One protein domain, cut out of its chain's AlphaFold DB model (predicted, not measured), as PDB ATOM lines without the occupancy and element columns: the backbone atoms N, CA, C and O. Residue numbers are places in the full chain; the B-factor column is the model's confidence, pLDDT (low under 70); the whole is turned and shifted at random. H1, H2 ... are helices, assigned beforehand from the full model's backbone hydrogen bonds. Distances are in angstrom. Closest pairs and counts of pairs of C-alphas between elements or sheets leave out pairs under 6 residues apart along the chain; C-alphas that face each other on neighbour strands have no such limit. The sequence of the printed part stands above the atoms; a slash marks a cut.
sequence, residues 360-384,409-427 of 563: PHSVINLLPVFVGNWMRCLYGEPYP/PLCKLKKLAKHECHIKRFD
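AT A GLANCE: This is residues 360 to 384 and 409 to 427 of the 563 residues of the protein "Wolframin" of Larimichthys crocea (UniProt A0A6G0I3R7). A small helical hairpin, H1 and H2, makes one end of the domain, and a short lone helix, H3, makes the other. Between these two ends run unnamed stretches, residues 380 to 384 and residues 415 to 427, which pair briefly where residues 381 to 382 meet residues 421 to 422, antiparallel. The printed part has 44 residues, with three named helices in the order H1, H2, H3 and no named strand; its class is all helix. It is compact, with a radius of gyration of the C-alphas of 10.1 A, and its C-alphas span 28 by 19 by 15 A.

HOW THE PARTS SIT: H1, residues 360 to 366, and H2, residues 369 to 379, form a helical hairpin with a tight link of 2 residues. They touch, and their closest C-alphas, those of Ile 364 and Gly 372, are 5.2 A apart. Their lines stand at a shallow tilt of 11 degrees, and they run opposite ways. H3, residues 409 to 414, is apart from both H1 and H2. In H1, H2 and H3, every O i to N i+4 pair is within hydrogen-bond range.

IN THESE COORDINATES: H1 begins at C-alpha 360, at (98.527, 127.550, 167.929), and is 10.2 A long from first to last C-alpha. H2, the longest helix with 11 residues, measures 15.2 A and ends at C-alpha 379, at (102.530, 120.809, 163.775). H3 measures 9.3 A and ends at C-alpha 414, at (118.423, 128.569, 164.941). Residues 415 to 427 hold no named element.

THE WHOLE: The C-alphas of Pro 368 and Pro 409, the two farthest apart, are 29.0 A from each other, while those of Pro 360 and Asp 427, the first and last printed, are 9.0 A apart. Residues 385 to 408 are not printed, and C-alphas 384 and 409 are 9.1 A apart across this cut, which lies in the link from H2 to H3. The mean pLDDT of the printed part is 87.6, and no printed residue is under 70.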
ATOM      1  N   PRO A 360      97.834 128.786 167.558       88.25
ATOM      2  CA  PRO A 360      98.527 127.550 167.929       88.25
ATOM      3  C   PRO A 360      99.765 127.775 168.802       88.25
ATOM      4  O   PRO A 360      99.946 127.095 169.809       88.25
ATOM      5  N   HIS A 361     100.597 128.764 168.472       88.62
ATOM      6  CA  HIS A 361     101.777 129.106 169.265       88.62
ATOM      7  C   HIS A 361     101.410 129.529 170.695       88.62
ATOM      8  O   HIS A 361     102.078 129.121 171.643       88.62
ATOM      9  N   SER A 362     100.325 130.290 170.863       89.88
ATOM     10  CA  SER A 362      99.842 130.732 172.178       89.88
ATOM     11  C   SER A 362      99.373 129.558 173.043       89.88
ATOM     12  O   SER A 362      99.746 129.472 174.211       89.88
ATOM     13  N   VAL A 363      98.636 128.606 172.460       89.56
ATOM     14  CA  VAL A 363      98.186 127.386 173.159       89.56
ATOM     15  C   VAL A 363      99.372 126.496 173.531       89.56
ATOM     16  O   VAL A 363      99.466 126.012 174.656       89.56
ATOM     17  N   ILE A 364     100.319 126.305 172.612       89.88
ATOM     18  CA  ILE A 364     101.481 125.439 172.835       89.88
ATOM     19  C   ILE A 364     102.442 126.030 173.877       89.88
ATOM     20  O   ILE A 364     103.091 125.282 174.608       89.88
ATOM     21  N   ASN A 365     102.514 127.358 173.994       87.81
ATOM     22  CA  ASN A 365     103.278 128.028 175.049       87.81
ATOM     23  C   ASN A 365     102.681 127.846 176.452       87.81
ATOM     24  O   ASN A 365     103.416 127.994 177.425       87.81
ATOM     25  N   LEU A 366     101.392 127.513 176.566       91.62
ATOM     26  CA  LEU A 366     100.752 127.209 177.849       91.62
ATOM     27  C   LEU A 366     101.081 125.787 178.343       91.62
ATOM     28  O   LEU A 366     100.955 125.496 179.531       91.62
ATOM     29  N   LEU A 367     101.505 124.892 177.445       89.62
ATOM     30  CA  LEU A 367     101.828 123.504 177.775       89.62
ATOM     31  C   LEU A 367     103.220 123.375 178.427       89.62
ATOM     32  O   LEU A 367     104.126 124.156 178.122       89.62
ATOM     33  N   PRO A 368     103.444 122.338 179.262       91.56
ATOM     34  CA  PRO A 368     104.774 122.018 179.781       91.56
ATOM     35  C   PRO A 368     105.802 121.841 178.656       91.56
ATOM     36  O   PRO A 368     105.478 121.295 177.603       91.56
ATOM     37  N   VAL A 369     107.058 122.239 178.894       86.56
ATOM     38  CA  VAL A 369     108.115 122.349 177.863       86.56
ATOM     39  C   VAL A 369     108.269 121.088 177.002       86.56
ATOM     40  O   VAL A 369     108.427 121.208 175.789       86.56
ATOM     41  N   PHE A 370     108.183 119.894 177.594       87.94
ATOM     42  CA  PHE A 370     108.294 118.627 176.865       87.94
ATOM     43  C   PHE A 370     107.151 118.431 175.857       87.94
ATOM     44  O   PHE A 370     107.397 118.275 174.660       87.94
ATOM     45  N   VAL A 371     105.901 118.520 176.327       89.75
ATOM     46  CA  VAL A 371     104.703 118.393 175.479       89.75
ATOM     47  C   VAL A 371     104.661 119.528 174.461       89.75
ATOM     48  O   VAL A 371     104.373 119.303 173.290       89.75
ATOM     49  N   GLY A 372     105.014 120.741 174.886       88.69
ATOM     50  CA  GLY A 372     105.075 121.904 174.020       88.69
ATOM     51  C   GLY A 372     106.080 121.732 172.880       88.69
ATOM     52  O   GLY A 372     105.738 121.990 171.734       88.69
ATOM     53  N   ASN A 373     107.303 121.265 173.149       89.75
ATOM     54  CA  ASN A 373     108.314 121.033 172.108       89.75
ATOM     55  C   ASN A 373     107.906 119.921 171.138       89.75
ATOM     56  O   ASN A 373     108.054 120.097 169.930       89.75
ATOM     57  N   TRP A 374     107.336 118.828 171.650       90.56
ATOM     58  CA  TRP A 374     106.797 117.763 170.808       90.56
ATOM     59  C   TRP A 374     105.685 118.284 169.886       90.56
ATOM     60  O   TRP A 374     105.767 118.114 168.672       90.56
ATOM     61  N   MET A 375     104.717 119.031 170.429       89.38
ATOM     62  CA  MET A 375     103.653 119.676 169.647       89.38
ATOM     63  C   MET A 375     104.204 120.691 168.635       89.38
ATOM     64  O   MET A 375     103.702 120.765 167.512       89.38
ATOM     65  N   ARG A 376     105.255 121.451 168.996       91.06
ATOM     66  CA  ARG A 376     105.941 122.383 168.078       91.06
ATOM     67  C   ARG A 376     106.530 121.674 166.868       91.06
ATOM     68  O   ARG A 376     106.482 122.243 165.787       91.06
ATOM     69  N   CYS A 377     107.077 120.474 167.039       90.56
ATOM     70  CA  CYS A 377     107.621 119.695 165.931       90.56
ATOM     71  C   CYS A 377     106.551 118.908 165.170       90.56
ATOM     72  O   CYS A 377     106.691 118.729 163.968       90.56
ATOM     73  N   LEU A 378     105.474 118.477 165.835       91.81
ATOM     74  CA  LEU A 378     104.381 117.751 165.186       91.81
ATOM     75  C   LEU A 378     103.605 118.633 164.199       91.81
ATOM     76  O   LEU A 378     103.274 118.190 163.104       91.81
ATOM     77  N   TYR A 379     103.304 119.872 164.596       89.00
ATOM     78  CA  TYR A 379     102.530 120.809 163.775       89.00
ATOM     79  C   TYR A 379     103.386 121.864 163.070       89.00
ATOM     80  O   TYR A 379     102.886 122.578 162.203       89.00
ATOM     81  N   GLY A 380     104.645 122.020 163.473       89.25
ATOM     82  CA  GLY A 380     105.561 123.009 162.919       89.25
ATOM     83  C   GLY A 380     106.590 122.416 161.973       89.25
ATOM     84  O   GLY A 380     106.466 121.298 161.487       89.25
ATOM     85  N   GLU A 381     107.625 123.204 161.724       89.12
ATOM     86  CA  GLU A 381     108.734 122.861 160.843       89.12
ATOM     87  C   GLU A 381     110.051 122.980 161.620       89.12
ATOM     88  O   GLU A 381     110.198 123.898 162.440       89.12
ATOM     89  N   PRO A 382     111.011 122.064 161.416       88.12
ATOM     90  CA  PRO A 382     112.335 122.184 162.007       88.12
ATOM     91  C   PRO A 382     113.095 123.354 161.374       88.12
ATOM     92  O   PRO A 382     112.964 123.625 160.179       88.12
ATOM     93  N   TYR A 383     113.932 124.039 162.156       86.31
ATOM     94  CA  TYR A 383     114.845 125.019 161.566       86.31
ATOM     95  C   TYR A 383     115.864 124.316 160.646       86.31
ATOM     96  O   TYR A 383     116.417 123.285 161.043       86.31
ATOM     97  N   PRO A 384     116.176 124.874 159.461       84.25
ATOM     98  CA  PRO A 384     117.155 124.281 158.558       84.25
ATOM     99  C   PRO A 384     118.561 124.314 159.170       84.25
ATOM    100  O   PRO A 384     118.926 125.264 159.869       84.25
ATOM    101  N   PRO A 409     118.636 132.238 155.714       76.81
ATOM    102  CA  PRO A 409     118.752 133.122 156.881       76.81
ATOM    103  C   PRO A 409     118.111 132.523 158.142       76.81
ATOM    104  O   PRO A 409     118.530 132.824 159.260       76.81
ATOM    105  N   LEU A 410     117.151 131.609 157.963       79.69
ATOM    106  CA  LEU A 410     116.498 130.853 159.034       79.69
ATOM    107  C   LEU A 410     117.464 129.985 159.840       79.69
ATOM    108  O   LEU A 410     117.256 129.802 161.039       79.69
ATOM    109  N   CYS A 411     118.545 129.498 159.238       82.88
ATOM    110  CA  CYS A 411     119.506 128.723 160.001       82.88
ATOM    111  C   CYS A 411     120.295 129.599 160.995       82.88
ATOM    112  O   CYS A 411     120.527 129.203 162.140       82.88
ATOM    113  N   LYS A 412     120.673 130.827 160.613       84.25
ATOM    114  CA  LYS A 412     121.351 131.744 161.546       84.25
ATOM    115  C   LYS A 412     120.479 132.015 162.777       84.25
ATOM    116  O   LYS A 412     120.996 132.086 163.889       84.25
ATOM    117  N   LEU A 413     119.160 132.073 162.588       85.00
ATOM    118  CA  LEU A 413     118.189 132.220 163.672       85.00
ATOM    119  C   LEU A 413     118.114 130.992 164.586       85.00
ATOM    120  O   LEU A 413     117.868 131.159 165.778       85.00
ATOM    121  N   LYS A 414     118.394 129.776 164.096       84.38
ATOM    122  CA  LYS A 414     118.423 128.569 164.941       84.38
ATOM    123  C   LYS A 414     119.470 128.658 166.049       84.38
ATOM    124  O   LYS A 414     119.198 128.224 167.164       84.38
ATOM    125  N   LYS A 415     120.628 129.274 165.784       82.19
ATOM    126  CA  LYS A 415     121.667 129.493 166.809       82.19
ATOM    127  C   LYS A 415     121.169 130.370 167.973       82.19
ATOM    128  O   LYS A 415     121.704 130.279 169.070       82.19
ATOM    129  N   LEU A 416     120.136 131.186 167.743       85.12
ATOM    130  CA  LEU A 416     119.515 132.069 168.738       85.12
ATOM    131  C   LEU A 416     118.205 131.496 169.313       85.12
ATOM    132  O   LEU A 416     117.753 131.919 170.378       85.12
ATOM    133  N   ALA A 417     117.575 130.550 168.618       84.06
ATOM    134  CA  ALA A 417     116.286 129.988 168.995       84.06
ATOM    135  C   ALA A 417     116.429 128.854 170.025       84.06
ATOM    136  O   ALA A 417     117.145 127.875 169.814       84.06
ATOM    137  N   LYS A 418     115.656 128.940 171.119       83.50
ATOM    138  CA  LYS A 418     115.620 127.921 172.189       83.50
ATOM    139  C   LYS A 418     114.977 126.594 171.766       83.50
ATOM    140  O   LYS A 418     115.211 125.576 172.407       83.50
ATOM    141  N   HIS A 419     114.160 126.601 170.714       85.44
ATOM    142  CA  HIS A 419     113.398 125.438 170.254       85.44
ATOM    143  C   HIS A 419     113.967 124.881 168.945       85.44
ATOM    144  O   HIS A 419     114.567 125.611 168.156       85.44
ATOM    145  N   GLU A 420     113.814 123.578 168.717       84.19
ATOM    146  CA  GLU A 420     114.265 122.892 167.492       84.19
ATOM    147  C   GLU A 420     113.330 123.092 166.301       84.19
ATOM    148  O   GLU A 420     113.803 123.195 165.172       84.19
ATOM    149  N   CYS A 421     112.033 123.234 166.568       88.81
ATOM    150  CA  CYS A 421     111.004 123.460 165.559       88.81
ATOM    151  C   CYS A 421     110.232 124.754 165.829       88.81
ATOM    152  O   CYS A 421     110.116 125.202 166.976       88.81
ATOM    153  N   HIS A 422     109.673 125.339 164.771       89.06
ATOM    154  CA  HIS A 422     108.873 126.556 164.804       89.06
ATOM    155  C   HIS A 422     107.497 126.364 164.156       89.06
ATOM    156  O   HIS A 422     107.343 125.670 163.158       89.06
ATOM    157  N   ILE A 423     106.486 127.072 164.662       91.62
ATOM    158  CA  ILE A 423     105.091 127.024 164.171       91.62
ATOM    159  C   ILE A 423     104.722 128.291 163.371       91.62
ATOM    160  O   ILE A 423     103.567 128.680 163.223       91.62
ATOM    161  N   LYS A 424     105.738 128.935 162.784       89.88
ATOM    162  CA  LYS A 424     105.616 130.206 162.055       89.88
ATOM    163  C   LYS A 424     104.750 130.147 160.795       89.88
ATOM    164  O   LYS A 424     104.273 131.182 160.344       89.88
ATOM    165  N   ARG A 425     104.456 128.950 160.280       88.06
ATOM    166  CA  ARG A 425     103.497 128.733 159.187       88.06
ATOM    167  C   ARG A 425     102.090 129.264 159.498       88.06
ATOM    168  O   ARG A 425     101.381 129.658 158.578       88.06
ATOM    169  N   PHE A 426     101.701 129.296 160.774       88.25
ATOM    170  CA  PHE A 426     100.390 129.784 161.219       88.25
ATOM    171  C   PHE A 426     100.403 131.251 161.674       88.25
ATOM    172  O   PHE A 426      99.403 131.719 162.218       88.25
ATOM    173  N   ASP A 427     101.512 131.977 161.481       90.56
ATOM    174  CA  ASP A 427     101.571 133.409 161.784       90.56
ATOM    175  C   ASP A 427     100.656 134.186 160.824       90.56
ATOM    176  O   ASP A 427     100.819 134.137 159.600       90.56
TER     177      ASP A 427